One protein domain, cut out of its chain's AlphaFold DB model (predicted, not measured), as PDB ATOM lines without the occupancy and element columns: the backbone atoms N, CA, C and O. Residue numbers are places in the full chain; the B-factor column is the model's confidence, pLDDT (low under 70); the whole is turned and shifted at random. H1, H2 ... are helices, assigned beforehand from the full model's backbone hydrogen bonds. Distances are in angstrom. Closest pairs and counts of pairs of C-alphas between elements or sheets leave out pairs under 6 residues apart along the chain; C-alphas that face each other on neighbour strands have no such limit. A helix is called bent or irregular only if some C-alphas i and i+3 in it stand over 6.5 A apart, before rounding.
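What this domain is: This is residues 2 to 121 of the 283 residues of an uncharacterized protein of Winogradskyella sp (UniProt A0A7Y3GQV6). Helices H2, H3 and the bent H4 pack into a crossed core, and H1 with the long H5 forms a second, loosely joined part beside H2 and H4b. A loop sticks out at residues 85 to 94, between H4b and H5. The printed part has 120 residues with five named helices, H1 to H5 in chain order, and no named strand; the class is all helix. It is only just compact, close to loose, with a radius of gyration of the C-alphas of 15.8 A and spans of 48 by 33 by 20 A.

Where its parts are: H1, residues 2 to 10, begins at C-alpha 2 (174.615, 190.095, 165.732). H2, residues 14 to 31, is 26.2 A long, and H3, residues 37 to 55, 27.4 A. H4, residues 60 to 84, was assigned as one helix by its hydrogen bonds but is bent: C-alphas 68 and 71 are 6.7 A apart. Its arms are H4a, residues 60 to 68, irregular with C-alphas 63 and 66 6.7 A apart, and H4b, residues 71 to 84, 21.3 A long. H5, residues 97 to 118, is 31.5 A long and ends at C-alpha 118 (156.749, 180.151, 158.770).

How they stand to each other: H1 touches H5 residues 103 to 111 alone, closest at the C-alphas of Gly 6 and Ser 107, 6.2 A. H2 and H3 form a helical hairpin, closest at C-alphas 30 and 40, 4.8 A. H2 touches H4b at a steep tilt of 64 degrees, closest at C-alphas 25 and 76, 3.6 A. H4a and H4b are about perpendicular, at 74 degrees. H4b and H5 are close but not clearly touching, closest at C-alphas 77 and 101, 7.7 A. Every O i to N i+4 pair is within hydrogen-bond range in H1, H2 and H5; H3 has 13 of 15, H4a 3 of 5, H4b 9 of 10.

The domain as a whole: The farthest C-alphas, of Ser 90 and Ala 120, are 50.9 A apart. The printed part has no cut; the link H4 to H5 is long. Confidence is under 70 at residues 2 to 10, 12 to 13, 65 and 84 to 97.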
ATOM      1  N   VAL A   2     175.996 190.144 166.259       58.41
ATOM      2  CA  VAL A   2     174.615 190.095 165.732       58.41
ATOM      3  C   VAL A   2     174.167 188.690 165.306       58.41
ATOM      4  O   VAL A   2     173.073 188.279 165.658       58.41
ATOM      5  N   VAL A   3     175.030 187.909 164.645       59.69
ATOM      6  CA  VAL A   3     174.724 186.512 164.259       59.69
ATOM      7  C   VAL A   3     174.532 185.608 165.482       59.69
ATOM      8  O   VAL A   3     173.584 184.834 165.536       59.69
ATOM      9  N   ILE A   4     175.384 185.758 166.502       64.75
ATOM     10  CA  ILE A   4     175.261 185.027 167.774       64.75
ATOM     11  C   ILE A   4     173.966 185.434 168.483       64.75
ATOM     12  O   ILE A   4     173.237 184.573 168.953       64.75
ATOM     13  N   TYR A   5     173.640 186.730 168.503       62.97
ATOM     14  CA  TYR A   5     172.382 187.242 169.045       62.97
ATOM     15  C   TYR A   5     171.157 186.731 168.271       62.97
ATOM     16  O   TYR A   5     170.155 186.379 168.882       62.97
ATOM     17  N   GLY A   6     171.240 186.616 166.944       62.97
ATOM     18  CA  GLY A   6     170.182 186.046 166.113       62.97
ATOM     19  C   GLY A   6     169.967 184.552 166.369       62.97
ATOM     20  O   GLY A   6     168.836 184.123 166.579       62.97
ATOM     21  N   TYR A   7     171.046 183.771 166.451       64.62
ATOM     22  CA  TYR A   7     170.982 182.361 166.853       64.62
ATOM     23  C   TYR A   7     170.414 182.197 168.268       64.62
ATOM     24  O   TYR A   7     169.607 181.310 168.535       64.62
ATOM     25  N   TRP A   8     170.787 183.101 169.172       65.19
ATOM     26  CA  TRP A   8     170.255 183.152 170.524       65.19
ATOM     27  C   TRP A   8     168.736 183.410 170.487       65.19
ATOM     28  O   TRP A   8     167.972 182.589 170.980       65.19
ATOM     29  N   LEU A   9     168.262 184.445 169.792       64.56
ATOM     30  CA  LEU A   9     166.828 184.736 169.627       64.56
ATOM     31  C   LEU A   9     166.005 183.608 168.983       64.56
ATOM     32  O   LEU A   9     164.794 183.536 169.203       64.56
ATOM     33  N   TYR A  10     166.634 182.755 168.174       64.50
ATOM     34  CA  TYR A  10     165.980 181.601 167.560       64.50
ATOM     35  C   TYR A  10     165.655 180.497 168.581       64.50
ATOM     36  O   TYR A  10     164.632 179.823 168.467       64.50
ATOM     37  N   ASN A  11     166.491 180.328 169.607       72.06
ATOM     38  CA  ASN A  11     166.340 179.273 170.601       72.06
ATOM     39  C   ASN A  11     165.285 179.641 171.664       72.06
ATOM     40  O   ASN A  11     165.342 180.713 172.257       72.06
ATOM     41  N   GLN A  12     164.339 178.744 171.957       64.06
ATOM     42  CA  GLN A  12     163.233 178.997 172.897       64.06
ATOM     43  C   GLN A  12     163.706 179.379 174.310       64.06
ATOM     44  O   GLN A  12     163.057 180.177 174.981       64.06
ATOM     45  N   HIS A  13     164.867 178.887 174.752       69.19
ATOM     46  CA  HIS A  13     165.398 179.167 176.091       69.19
ATOM     47  C   HIS A  13     165.904 180.603 176.284       69.19
ATOM     48  O   HIS A  13     166.108 181.043 177.416       69.19
ATOM     49  N   THR A  14     166.085 181.374 175.213       73.75
ATOM     50  CA  THR A  14     166.592 182.752 175.326       73.75
ATOM     51  C   THR A  14     165.529 183.745 175.741       73.75
ATOM     52  O   THR A  14     165.862 184.846 176.188       73.75
ATOM     53  N   ILE A  15     164.259 183.328 175.720       79.19
ATOM     54  CA  ILE A  15     163.168 184.134 176.248       79.19
ATOM     55  C   ILE A  15     163.406 184.512 177.709       79.19
ATOM     56  O   ILE A  15     163.182 185.662 178.062       79.19
ATOM     57  N   TYR A  16     163.949 183.605 178.529       84.06
ATOM     58  CA  TYR A  16     164.239 183.867 179.940       84.06
ATOM     59  C   TYR A  16     165.256 184.986 180.128       84.06
ATOM     60  O   TYR A  16     165.086 185.854 180.978       84.06
ATOM     61  N   ALA A  17     166.304 185.002 179.315       83.69
ATOM     62  CA  ALA A  17     167.321 186.028 179.431       83.69
ATOM     63  C   ALA A  17     166.798 187.389 178.942       83.69
ATOM     64  O   ALA A  17     167.001 188.393 179.618       83.69
ATOM     65  N   ILE A  18     166.027 187.431 177.848       84.38
ATOM     66  CA  ILE A  18     165.319 188.653 177.411       84.38
ATOM     67  C   ILE A  18     164.345 189.138 178.493       84.38
ATOM     68  O   ILE A  18     164.205 190.344 178.709       84.38
ATOM     69  N   TYR A  19     163.711 188.205 179.200       88.88
ATOM     70  CA  TYR A  19     162.828 188.484 180.324       88.88
ATOM     71  C   TYR A  19     163.555 189.187 181.468       88.88
ATOM     72  O   TYR A  19     163.121 190.238 181.933       88.88
ATOM     73  N   VAL A  20     164.698 188.641 181.885       90.25
ATOM     74  CA  VAL A  20     165.530 189.217 182.949       90.25
ATOM     75  C   VAL A  20     166.041 190.601 182.552       90.25
ATOM     76  O   VAL A  20     165.952 191.536 183.345       90.25
ATOM     77  N   LEU A  21     166.510 190.771 181.313       90.06
ATOM     78  CA  LEU A  21     166.939 192.080 180.808       90.06
ATOM     79  C   LEU A  21     165.789 193.095 180.827       90.06
ATOM     80  O   LEU A  21     165.971 194.239 181.241       90.06
ATOM     81  N   SER A  22     164.587 192.662 180.454       92.06
ATOM     82  CA  SER A  22     163.377 193.481 180.507       92.06
ATOM     83  C   SER A  22     163.004 193.901 181.936       92.06
ATOM     84  O   SER A  22     162.664 195.065 182.157       92.06
ATOM     85  N   LEU A  23     163.122 192.991 182.912       93.88
ATOM     86  CA  LEU A  23     162.927 193.299 184.335       93.88
ATOM     87  C   LEU A  23     163.927 194.357 184.815       93.88
ATOM     88  O   LEU A  23     163.529 195.350 185.423       93.88
ATOM     89  N   ILE A  24     165.213 194.185 184.487       93.50
ATOM     90  CA  ILE A  24     166.270 195.150 184.825       93.50
ATOM     91  C   ILE A  24     165.957 196.521 184.217       93.50
ATOM     92  O   ILE A  24     166.042 197.533 184.914       93.50
ATOM     93  N   GLY A  25     165.551 196.562 182.945       92.44
ATOM     94  CA  GLY A  25     165.162 197.792 182.257       92.44
ATOM     95  C   GLY A  25     164.067 198.561 182.991       92.44
ATOM     96  O   GLY A  25     164.217 199.755 183.253       92.44
ATOM     97  N   CYS A  26     163.001 197.864 183.393       95.12
ATOM     98  CA  CYS A  26     161.909 198.469 184.155       95.12
ATOM     99  C   CYS A  26     162.403 199.030 185.498       95.12
ATOM    100  O   CYS A  26     162.120 200.183 185.823       95.12
ATOM    101  N   LEU A  27     163.189 198.256 186.255       95.44
ATOM    102  CA  LEU A  27     163.700 198.672 187.568       95.44
ATOM    103  C   LEU A  27     164.597 199.915 187.484       95.44
ATOM    104  O   LEU A  27     164.445 200.835 188.289       95.44
ATOM    105  N   VAL A  28     165.494 199.980 186.495       92.94
ATOM    106  CA  VAL A  28     166.384 201.138 186.300       92.94
ATOM    107  C   VAL A  28     165.583 202.416 186.044       92.94
ATOM    108  O   VAL A  28     165.887 203.452 186.637       92.94
ATOM    109  N   VAL A  29     164.549 202.350 185.199       92.94
ATOM    110  CA  VAL A  29     163.695 203.510 184.892       92.94
ATOM    111  C   VAL A  29     162.877 203.935 186.114       92.94
ATOM    112  O   VAL A  29     162.812 205.123 186.412       92.94
ATOM    113  N   ILE A  30     162.309 202.990 186.872       94.75
ATOM    114  CA  ILE A  30     161.496 203.284 188.068       94.75
ATOM    115  C   ILE A  30     162.313 203.997 189.157       94.75
ATOM    116  O   ILE A  30     161.828 204.954 189.774       94.75
ATOM    117  N   ILE A  31     163.540 203.524 189.407       93.12
ATOM    118  CA  ILE A  31     164.406 204.002 190.498       93.12
ATOM    119  C   ILE A  31     165.033 205.366 190.167       93.12
ATOM    120  O   ILE A  31     165.305 206.164 191.071       93.12
ATOM    121  N   ARG A  32     165.250 205.679 188.884       87.69
ATOM    122  CA  ARG A  32     165.819 206.967 188.470       87.69
ATOM    123  C   ARG A  32     164.822 208.110 188.674       87.69
ATOM    124  O   ARG A  32     163.965 208.375 187.841       87.69
ATOM    125  N   LYS A  33     165.037 208.888 189.739       82.88
ATOM    126  CA  LYS A  33     164.270 210.112 190.054       82.88
ATOM    127  C   LYS A  33     164.366 211.227 188.999       82.88
ATOM    128  O   LYS A  33     163.618 212.188 189.080       82.88
ATOM    129  N   GLN A  34     165.315 211.132 188.066       85.00
ATOM    130  CA  GLN A  34     165.489 212.099 186.973       85.00
ATOM    131  C   GLN A  34     164.481 211.888 185.835       85.00
ATOM    132  O   GLN A  34     164.302 212.785 185.018       85.00
ATOM    133  N   GLU A  35     163.851 210.714 185.766       88.38
ATOM    134  CA  GLU A  35     162.841 210.420 184.756       88.38
ATOM    135  C   GLU A  35     161.487 210.998 185.169       88.38
ATOM    136  O   GLU A  35     161.137 211.000 186.350       88.38
ATOM    137  N   SER A  36     160.702 211.457 184.193       91.81
ATOM    138  CA  SER A  36     159.349 211.958 184.462       91.81
ATOM    139  C   SER A  36     158.463 210.876 185.086       91.81
ATOM    140  O   SER A  36     158.600 209.689 184.765       91.81
ATOM    141  N   ASP A  37     157.486 211.290 185.889       92.75
ATOM    142  CA  ASP A  37     156.564 210.359 186.543       92.75
ATOM    143  C   ASP A  37     155.782 209.498 185.544       92.75
ATOM    144  O   ASP A  37     155.584 208.313 185.793       92.75
ATOM    145  N   ILE A  38     155.445 210.032 184.364       93.12
ATOM    146  CA  ILE A  38     154.777 209.274 183.294       93.12
ATOM    147  C   ILE A  38     155.624 208.065 182.870       93.12
ATOM    148  O   ILE A  38     155.126 206.940 182.836       93.12
ATOM    149  N   PHE A  39     156.915 208.265 182.594       90.69
ATOM    150  CA  PHE A  39     157.821 207.175 182.208       90.69
ATOM    151  C   PHE A  39     157.991 206.140 183.326       90.69
ATOM    152  O   PHE A  39     158.045 204.939 183.058       90.69
ATOM    153  N   ARG A  40     158.021 206.586 184.585       94.31
ATOM    154  CA  ARG A  40     158.103 205.701 185.755       94.31
ATOM    155  C   ARG A  40     156.820 204.886 185.934       94.31
ATOM    156  O   ARG A  40     156.904 203.697 186.231       94.31
ATOM    157  N   CYS A  41     155.651 205.477 185.683       95.25
ATOM    158  CA  CYS A  41     154.368 204.774 185.667       95.25
ATOM    159  C   CYS A  41     154.297 203.726 184.550       95.25
ATOM    160  O   CYS A  41     153.877 202.601 184.807       95.25
ATOM    161  N   VAL A  42     154.758 204.054 183.336       94.75
ATOM    162  CA  VAL A  42     154.838 203.084 182.227       94.75
ATOM    163  C   VAL A  42     155.760 201.919 182.592       94.75
ATOM    164  O   VAL A  42     155.396 200.763 182.386       94.75
ATOM    165  N   ALA A  43     156.921 202.202 183.187       95.38
ATOM    166  CA  ALA A  43     157.848 201.165 183.629       95.38
ATOM    167  C   ALA A  43     157.271 200.286 184.747       95.38
ATOM    168  O   ALA A  43     157.475 199.072 184.734       95.38
ATOM    169  N   LEU A  44     156.505 200.866 185.675       96.50
ATOM    170  CA  LEU A  44     155.791 200.111 186.703       96.50
ATOM    171  C   LEU A  44     154.704 199.215 186.096       96.50
ATOM    172  O   LEU A  44     154.616 198.044 186.453       96.50
ATOM    173  N   ALA A  45     153.912 199.727 185.152       95.38
ATOM    174  CA  ALA A  45     152.901 198.934 184.457       95.38
ATOM    175  C   ALA A  45     153.538 197.766 183.685       95.38
ATOM    176  O   ALA A  45     153.081 196.631 183.796       95.38
ATOM    177  N   ALA A  46     154.640 198.019 182.972       94.69
ATOM    178  CA  ALA A  46     155.405 196.983 182.281       94.69
ATOM    179  C   ALA A  46     155.944 195.918 183.248       94.69
ATOM    180  O   ALA A  46     155.828 194.724 182.976       94.69
ATOM    181  N   LEU A  47     156.469 196.335 184.405       95.25
ATOM    182  CA  LEU A  47     156.923 195.427 185.455       95.25
ATOM    183  C   LEU A  47     155.777 194.562 185.997       95.25
ATOM    184  O   LEU A  47     155.945 193.356 186.145       95.25
ATOM    185  N   LEU A  48     154.605 195.146 186.258       94.19
ATOM    186  CA  LEU A  48     153.436 194.398 186.727       94.19
ATOM    187  C   LEU A  48     152.977 193.365 185.695       94.19
ATOM    188  O   LEU A  48     152.726 192.219 186.056       94.19
ATOM    189  N   ILE A  49     152.940 193.729 184.412       92.25
ATOM    190  CA  ILE A  49     152.617 192.797 183.323       92.25
ATOM    191  C   ILE A  49     153.624 191.634 183.294       92.25
ATOM    192  O   ILE A  49     153.213 190.476 183.202       92.25
ATOM    193  N   LEU A  50     154.925 191.919 183.449       91.88
ATOM    194  CA  LEU A  50     155.972 190.895 183.538       91.88
ATOM    195  C   LEU A  50     155.853 189.999 184.786       91.88
ATOM    196  O   LEU A  50     156.330 188.868 184.787       91.88
ATOM    197  N   LEU A  51     155.264 190.454 185.883       91.06
ATOM    198  CA  LEU A  51     155.136 189.609 187.074       91.06
ATOM    199  C   LEU A  51     153.841 188.797 187.053       91.06
ATOM    200  O   LEU A  51     153.847 187.626 187.415       91.06
ATOM    201  N   VAL A  52     152.744 189.396 186.594       90.69
ATOM    202  CA  VAL A  52     151.406 188.808 186.714       90.69
ATOM    203  C   VAL A  52     151.098 187.827 185.582       90.69
ATOM    204  O   VAL A  52     150.576 186.746 185.850       90.69
ATOM    205  N   LEU A  53     151.438 188.141 184.325       87.31
ATOM    206  CA  LEU A  53     151.060 187.285 183.189       87.31
ATOM    207  C   LEU A  53     151.673 185.871 183.214       87.31
ATOM    208  O   LEU A  53     150.969 184.929 182.840       87.31
ATOM    209  N   PRO A  54     152.935 185.655 183.633       87.94
ATOM    210  CA  PRO A  54     153.477 184.302 183.753       87.94
ATOM    211  C   PRO A  54     152.806 183.464 184.837       87.94
ATOM    212  O   PRO A  54     152.685 182.257 184.656       87.94
ATOM    213  N   LEU A  55     152.369 184.074 185.945       86.06
ATOM    214  CA  LEU A  55     151.807 183.344 187.090       86.06
ATOM    215  C   LEU A  55     150.498 182.621 186.747       86.06
ATOM    216  O   LEU A  55     150.205 181.586 187.334       86.06
ATOM    217  N   GLY A  56     149.726 183.147 185.793       77.31
ATOM    218  CA  GLY A  56     148.465 182.548 185.349       77.31
ATOM    219  C   GLY A  56     148.585 181.571 184.176       77.31
ATOM    220  O   GLY A  56     147.561 181.086 183.705       77.31
ATOM    221  N   SER A  57     149.791 181.308 183.657       80.44
ATOM    222  CA  SER A  57     149.964 180.550 182.414       80.44
ATOM    223  C   SER A  57     150.619 179.189 182.634       80.44
ATOM    224  O   SER A  57     151.657 179.097 183.285       80.44
ATOM    225  N   ALA A  58     150.079 178.142 182.001       75.25
ATOM    226  CA  ALA A  58     150.592 176.772 182.111       75.25
ATOM    227  C   ALA A  58     152.072 176.634 181.700       75.25
ATOM    228  O   ALA A  58     152.798 175.824 182.264       75.25
ATOM    229  N   GLY A  59     152.540 177.445 180.744       75.88
ATOM    230  CA  GLY A  59     153.945 177.476 180.317       75.88
ATOM    231  C   GLY A  59     154.756 178.639 180.900       75.88
ATOM    232  O   GLY A  59     155.836 178.941 180.388       75.88
ATOM    233  N   GLY A  60     154.216 179.372 181.882       85.44
ATOM    234  CA  GLY A  60     154.843 180.545 182.492       85.44
ATOM    235  C   GLY A  60     155.429 181.526 181.470       85.44
ATOM    236  O   GLY A  60     154.782 181.901 180.486       85.44
ATOM    237  N   VAL A  61     156.699 181.891 181.668       83.94
ATOM    238  CA  VAL A  61     157.440 182.845 180.823       83.94
ATOM    239  C   VAL A  61     157.526 182.411 179.352       83.94
ATOM    240  O   VAL A  61     157.481 183.267 178.470       83.94
ATOM    241  N   ILE A  62     157.603 181.108 179.062       78.44
ATOM    242  CA  ILE A  62     157.680 180.607 177.679       78.44
ATOM    243  C   ILE A  62     156.375 180.904 176.931       78.44
ATOM    244  O   ILE A  62     156.399 181.308 175.773       78.44
ATOM    245  N   SER A  63     155.240 180.742 177.611       73.12
ATOM    246  CA  SER A  63     153.907 180.864 177.007       73.12
ATOM    247  C   SER A  63     153.335 182.284 176.994       73.12
ATOM    248  O   SER A  63     152.894 182.745 175.951       73.12
ATOM    249  N   SER A  64     153.337 183.001 178.120       72.88
ATOM    250  CA  SER A  64     152.750 184.347 178.228       72.88
ATOM    251  C   SER A  64     153.809 185.430 178.423       72.88
ATOM    252  O   SER A  64     153.574 186.596 178.109       72.88
ATOM    253  N   GLY A  65     155.016 185.058 178.859       69.25
ATOM    254  CA  GLY A  65     156.108 186.007 179.064       69.25
ATOM    255  C   GLY A  65     156.579 186.677 177.772       69.25
ATOM    256  O   GLY A  65     156.878 187.868 177.780       69.25
ATOM    257  N   TYR A  66     156.558 185.985 176.627       72.44
ATOM    258  CA  TYR A  66     156.888 186.630 175.348       72.44
ATOM    259  C   TYR A  66     155.870 187.707 174.930       72.44
ATOM    260  O   TYR A  66     156.223 188.630 174.196       72.44
ATOM    261  N   MET A  67     154.623 187.613 175.401       73.19
ATOM    262  CA  MET A  67     153.608 188.652 175.209       73.19
ATOM    263  C   MET A  67     153.753 189.793 176.217       73.19
ATOM    264  O   MET A  67     153.174 190.850 176.016       73.19
ATOM    265  N   ALA A  68     154.509 189.612 177.298       76.81
ATOM    266  CA  ALA A  68     154.757 190.659 178.285       76.81
ATOM    267  C   ALA A  68     155.949 191.555 177.897       76.81
ATOM    268  O   ALA A  68     155.990 192.730 178.257       76.81
ATOM    269  N   ILE A  69     156.905 191.025 177.119       85.25
ATOM    270  CA  ILE A  69     158.166 191.728 176.840       85.25
ATOM    271  C   ILE A  69     158.056 192.918 175.876       85.25
ATOM    272  O   ILE A  69     158.981 193.724 175.836       85.25
ATOM    273  N   TRP A  70     156.980 193.071 175.093       83.75
ATOM    274  CA  TRP A  70     156.903 194.149 174.088       83.75
ATOM    275  C   TRP A  70     156.920 195.547 174.716       83.75
ATOM    276  O   TRP A  70     157.484 196.466 174.127       83.75
ATOM    277  N   LEU A  71     156.346 195.701 175.914       86.69
ATOM    278  CA  LEU A  71     156.319 196.979 176.623       86.69
ATOM    279  C   LEU A  71     157.620 197.224 177.405       86.69
ATOM    280  O   LEU A  71     158.102 198.351 177.484       86.69
ATOM    281  N   SER A  72     158.219 196.170 177.960       90.56
ATOM    282  CA  SER A  72     159.394 196.262 178.832       90.56
ATOM    283  C   SER A  72     160.738 196.226 178.100       90.56
ATOM    284  O   SER A  72     161.717 196.797 178.577       90.56
ATOM    285  N   LEU A  73     160.821 195.570 176.940       88.25
ATOM    286  CA  LEU A  73     162.061 195.461 176.171       88.25
ATOM    287  C   LEU A  73     162.568 196.828 175.661       88.25
ATOM    288  O   LEU A  73     163.770 197.084 175.778       88.25
ATOM    289  N   PRO A  74     161.716 197.757 175.177       88.69
ATOM    290  CA  PRO A  74     162.146 199.123 174.875       88.69
ATOM    291  C   PRO A  74     162.753 199.844 176.087       88.69
ATOM    292  O   PRO A  74     163.737 200.569 175.942       88.69
ATOM    293  N   LEU A  75     162.221 199.602 177.290       90.31
ATOM    294  CA  LEU A  75     162.732 200.199 178.528       90.31
ATOM    295  C   LEU A  75     164.124 199.674 178.890       90.31
ATOM    296  O   LEU A  75     164.935 200.425 179.423       90.31
ATOM    297  N   PHE A  76     164.441 198.422 178.554       89.44
ATOM    298  CA  PHE A  76     165.797 197.892 178.692       89.44
ATOM    299  C   PHE A  76     166.801 198.618 177.789       89.44
ATOM    300  O   PHE A  76     167.843 199.069 178.268       89.44
ATOM    301  N   PHE A  77     166.486 198.803 176.504       85.56
ATOM    302  CA  PHE A  77     167.364 199.566 175.609       85.56
ATOM    303  C   PHE A  77     167.494 201.026 176.046       85.56
ATOM    304  O   PHE A  77     168.590 201.588 176.022       85.56
ATOM    305  N   TYR A  78     166.400 201.623 176.516       86.00
ATOM    306  CA  TYR A  78     166.423 202.957 177.096       86.00
ATOM    307  C   TYR A  78     167.325 203.030 178.338       86.00
ATOM    308  O   TYR A  78     168.164 203.923 178.437       86.00
ATOM    309  N   ALA A  79     167.246 202.048 179.239       86.31
ATOM    310  CA  ALA A  79     168.120 201.952 180.404       86.31
ATOM    311  C   ALA A  79     169.606 201.854 180.013       86.31
ATOM    312  O   ALA A  79     170.431 202.537 180.619       86.31
ATOM    313  N   ILE A  80     169.965 201.097 178.967       82.88
ATOM    314  CA  ILE A  80     171.344 201.073 178.437       82.88
ATOM    315  C   ILE A  80     171.778 202.474 177.984       82.88
ATOM    316  O   ILE A  80     172.879 202.922 178.315       82.88
ATOM    317  N   LEU A  81     170.923 203.191 177.251       81.19
ATOM    318  CA  LEU A  81     171.217 204.557 176.805       81.19
ATOM    319  C   LEU A  81     171.404 205.517 177.987       81.19
ATOM    320  O   LEU A  81     172.285 206.372 177.952       81.19
ATOM    321  N   LEU A  82     170.631 205.359 179.060       79.75
ATOM    322  CA  LEU A  82     170.794 206.143 180.283       79.75
ATOM    323  C   LEU A  82     172.105 205.824 181.015       79.75
ATOM    324  O   LEU A  82     172.788 206.742 181.471       79.75
ATOM    325  N   LEU A  83     172.466 204.543 181.118       76.00
ATOM    326  CA  LEU A  83     173.688 204.093 181.790       76.00
ATOM    327  C   LEU A  83     174.948 204.462 181.000       76.00
ATOM    328  O   LEU A  83     175.938 204.868 181.594       76.00
ATOM    329  N   SER A  84     174.907 204.406 179.667       68.94
ATOM    330  CA  SER A  84     176.026 204.822 178.805       68.94
ATOM    331  C   SER A  84     176.347 206.321 178.878       68.94
ATOM    332  O   SER A  84     177.456 206.725 178.537       68.94
ATOM    333  N   LYS A  85     175.414 207.153 179.364       67.44
ATOM    334  CA  LYS A  85     175.660 208.576 179.661       67.44
ATOM    335  C   LYS A  85     176.321 208.802 181.024       67.44
ATOM    336  O   LYS A  85     176.747 209.922 181.308       67.44
ATOM    337  N   LEU A  86     176.412 207.778 181.878       64.62
ATOM    338  CA  LEU A  86     177.156 207.871 183.131       64.62
ATOM    339  C   LEU A  86     178.648 207.903 182.794       64.62
ATOM    340  O   LEU A  86     179.199 206.937 182.272       64.62
ATOM    341  N   LYS A  87     179.307 209.029 183.084       53.72
ATOM    342  CA  LYS A  87     180.760 209.174 182.937       53.72
ATOM    343  C   LYS A  87     181.470 208.224 183.908       53.72
ATOM    344  O   LYS A  87     181.804 208.619 185.023       53.72
ATOM    345  N   MET A  88     181.719 206.982 183.503       51.75
ATOM    346  CA  MET A  88     182.729 206.160 184.165       51.75
ATOM    347  C   MET A  88     184.104 206.708 183.785       51.75
ATOM    348  O   MET A  88     184.401 206.925 182.610       51.75
ATOM    349  N   ARG A  89     184.924 206.999 184.797       48.66
ATOM    350  CA  ARG A  89     186.298 207.469 184.619       48.66
ATOM    351  C   ARG A  89     187.067 206.502 183.700       48.66
ATOM    352  O   ARG A  89     187.055 205.298 183.919       48.66
ATOM    353  N   SER A  90     187.740 207.106 182.716       49.53
ATOM    354  CA  SER A  90     188.932 206.636 181.995       49.53
ATOM    355  C   SER A  90     188.838 205.503 180.963       49.53
ATOM    356  O   SER A  90     189.760 204.702 180.927       49.53
ATOM    357  N   VAL A  91     187.849 205.493 180.058       50.41
ATOM    358  CA  VAL A  91     188.055 205.081 178.643       50.41
ATOM    359  C   VAL A  91     186.991 205.771 177.772       50.41
ATOM    360  O   VAL A  91     185.810 205.452 177.881       50.41
ATOM    361  N   GLU A  92     187.371 206.706 176.892       43.91
ATOM    362  CA  GLU A  92     186.465 207.219 175.847       43.91
ATOM    363  C   GLU A  92     186.312 206.173 174.738       43.91
ATOM    364  O   GLU A  92     186.906 206.264 173.664       43.91
ATOM    365  N   TYR A  93     185.524 205.135 174.994       50.47
ATOM    366  CA  TYR A  93     185.197 204.172 173.953       50.47
ATOM    367  C   TYR A  93     183.995 204.697 173.162       50.47
ATOM    368  O   TYR A  93     182.849 204.591 173.600       50.47
ATOM    369  N   LYS A  94     184.248 205.269 171.978       51.84
ATOM    370  CA  LYS A  94     183.212 205.630 170.994       51.84
ATOM    371  C   LYS A  94     182.623 204.356 170.375       51.84
ATOM    372  O   LYS A  94     182.885 204.038 169.221       51.84
ATOM    373  N   TRP A  95     181.853 203.592 171.149       51.16
ATOM    374  CA  TRP A  95     181.012 202.544 170.574       51.16
ATOM    375  C   TRP A  95     179.983 203.228 169.668       51.16
ATOM    376  O   TRP A  95     179.321 204.161 170.132       51.16
ATOM    377  N   PRO A  96     179.788 202.785 168.415       60.72
ATOM    378  CA  PRO A  96     178.652 203.215 167.611       60.72
ATOM    379  C   PRO A  96     177.384 202.546 168.168       60.72
ATOM    380  O   PRO A  96     176.794 201.661 167.548       60.72
ATOM    381  N   SER A  97     176.995 202.939 169.384       66.94
ATOM    382  CA  SER A  97     175.911 202.351 170.178       66.94
ATOM    383  C   SER A  97     174.611 202.293 169.386       66.94
ATOM    384  O   SER A  97     173.924 201.276 169.408       66.94
ATOM    385  N   ASN A  98     174.334 203.325 168.591       73.25
ATOM    386  CA  ASN A  98     173.157 203.388 167.732       73.25
ATOM    387  C   ASN A  98     173.161 202.303 166.644       73.25
ATOM    388  O   ASN A  98     172.134 201.671 166.437       73.25
ATOM    389  N   ILE A  99     174.296 202.033 165.987       79.38
ATOM    390  CA  ILE A  99     174.377 201.004 164.931       79.38
ATOM    391  C   ILE A  99     174.144 199.615 165.529       79.38
ATOM    392  O   ILE A  99     173.431 198.801 164.947       79.38
ATOM    393  N   ILE A 100     174.698 199.352 166.714       75.31
ATOM    394  CA  ILE A 100     174.526 198.071 167.408       75.31
ATOM    395  C   ILE A 100     173.075 197.890 167.864       75.31
ATOM    396  O   ILE A 100     172.505 196.823 167.650       75.31
ATOM    397  N   ILE A 101     172.455 198.928 168.437       75.31
ATOM    398  CA  ILE A 101     171.039 198.902 168.830       75.31
ATOM    399  C   ILE A 101     170.150 198.678 167.602       75.31
ATOM    400  O   ILE A 101     169.288 197.804 167.634       75.31
ATOM    401  N   ILE A 102     170.390 199.397 166.501       82.12
ATOM    402  CA  ILE A 102     169.651 199.214 165.245       82.12
ATOM    403  C   ILE A 102     169.817 197.781 164.733       82.12
ATOM    404  O   ILE A 102     168.823 197.135 164.416       82.12
ATOM    405  N   ALA A 103     171.037 197.244 164.706       82.62
ATOM    406  CA  ALA A 103     171.285 195.878 164.252       82.62
ATOM    407  C   ALA A 103     170.572 194.830 165.123       82.62
ATOM    408  O   ALA A 103     170.031 193.860 164.595       82.62
ATOM    409  N   ILE A 104     170.533 195.034 166.443       77.00
ATOM    410  CA  ILE A 104     169.794 194.196 167.398       77.00
ATOM    411  C   ILE A 104     168.289 194.247 167.118       77.00
ATOM    412  O   ILE A 104     167.653 193.201 166.993       77.00
ATOM    413  N   VAL A 105     167.730 195.451 166.973       78.44
ATOM    414  CA  VAL A 105     166.301 195.667 166.705       78.44
ATOM    415  C   VAL A 105     165.901 195.049 165.364       78.44
ATOM    416  O   VAL A 105     164.945 194.277 165.307       78.44
ATOM    417  N   VAL A 106     166.661 195.313 164.297       85.56
ATOM    418  CA  VAL A 106     166.420 194.741 162.963       85.56
ATOM    419  C   VAL A 106     166.495 193.218 163.005       85.56
ATOM    420  O   VAL A 106     165.632 192.553 162.437       85.56
ATOM    421  N   SER A 107     167.472 192.651 163.716       82.50
ATOM    422  CA  SER A 107     167.610 191.196 163.859       82.50
ATOM    423  C   SER A 107     166.429 190.580 164.611       82.50
ATOM    424  O   SER A 107     165.896 189.559 164.180       82.50
ATOM    425  N   PHE A 108     165.973 191.222 165.693       78.50
ATOM    426  CA  PHE A 108     164.787 190.800 166.437       78.50
ATOM    427  C   PHE A 108     163.545 190.767 165.546       78.50
ATOM    428  O   PHE A 108     162.884 189.730 165.451       78.50
ATOM    429  N   PHE A 109     163.252 191.870 164.855       82.50
ATOM    430  CA  PHE A 109     162.085 191.938 163.982       82.50
ATOM    431  C   PHE A 109     162.198 190.983 162.795       82.50
ATOM    432  O   PHE A 109     161.216 190.325 162.480       82.50
ATOM    433  N   SER A 110     163.381 190.817 162.198       86.56
ATOM    434  CA  SER A 110     163.582 189.884 161.078       86.56
ATOM    435  C   SER A 110     163.275 188.438 161.476       86.56
ATOM    436  O   SER A 110     162.553 187.746 160.765       86.56
ATOM    437  N   ILE A 111     163.744 187.993 162.649       83.50
ATOM    438  CA  ILE A 111     163.459 186.643 163.164       83.50
ATOM    439  C   ILE A 111     161.978 186.485 163.501       83.50
ATOM    440  O   ILE A 111     161.387 185.445 163.211       83.50
ATOM    441  N   LYS A 112     161.351 187.500 164.107       82.06
ATOM    442  CA  LYS A 112     159.917 187.450 164.425       82.06
ATOM    443  C   LYS A 112     159.058 187.424 163.170       82.06
ATOM    444  O   LYS A 112     158.154 186.603 163.108       82.06
ATOM    445  N   VAL A 113     159.372 188.244 162.170       87.62
ATOM    446  CA  VAL A 113     158.722 188.215 160.857       87.62
ATOM    447  C   VAL A 113     158.900 186.836 160.230       87.62
ATOM    448  O   VAL A 113     157.903 186.214 159.886       87.62
ATOM    449  N   TYR A 114     160.122 186.299 160.184       88.50
ATOM    450  CA  TYR A 114     160.375 184.952 159.670       88.50
ATOM    451  C   TYR A 114     159.527 183.884 160.375       88.50
ATOM    452  O   TYR A 114     158.874 183.092 159.702       88.50
ATOM    453  N   ARG A 115     159.479 183.879 161.716       83.94
ATOM    454  CA  ARG A 115     158.662 182.921 162.480       83.94
ATOM    455  C   ARG A 115     157.173 183.108 162.236       83.94
ATOM    456  O   ARG A 115     156.484 182.132 161.998       83.94
ATOM    457  N   VAL A 116     156.681 184.345 162.239       85.94
ATOM    458  CA  VAL A 116     155.276 184.628 161.919       85.94
ATOM    459  C   VAL A 116     154.949 184.120 160.519       85.94
ATOM    460  O   VAL A 116     153.908 183.502 160.351       85.94
ATOM    461  N   PHE A 117     155.825 184.304 159.532       90.31
ATOM    462  CA  PHE A 117     155.613 183.810 158.169       90.31
ATOM    463  C   PHE A 117     155.731 182.288 158.021       90.31
ATOM    464  O   PHE A 117     155.098 181.748 157.122       90.31
ATOM    465  N   ASN A 118     156.487 181.597 158.878       88.69
ATOM    466  CA  ASN A 118     156.749 180.151 158.770       88.69
ATOM    467  C   ASN A 118     156.071 179.300 159.857       88.69
ATOM    468  O   ASN A 118     156.316 178.099 159.953       88.69
ATOM    469  N   GLU A 119     155.239 179.908 160.698       82.12
ATOM    470  CA  GLU A 119     154.550 179.227 161.789       82.12
ATOM    471  C   GLU A 119     153.175 179.880 161.995       82.12
ATOM    472  O   GLU A 119     153.041 181.082 162.262       82.12
ATOM    473  N   ALA A 120     152.115 179.090 161.836       85.38
ATOM    474  CA  ALA A 120     150.758 179.491 162.183       85.38
ATOM    475  C   ALA A 120     150.273 178.631 163.350       85.38
ATOM    476  O   ALA A 120     149.569 177.645 163.167       85.38
ATOM    477  N   TYR A 121     150.665 179.016 164.566       82.88
ATOM    478  CA  TYR A 121     150.383 178.246 165.780       82.88
ATOM    479  C   TYR A 121     150.936 176.811 165.654       82.88
ATOM    480  O   TYR A 121     152.134 176.670 165.447       82.88
TER     481      TYR A 121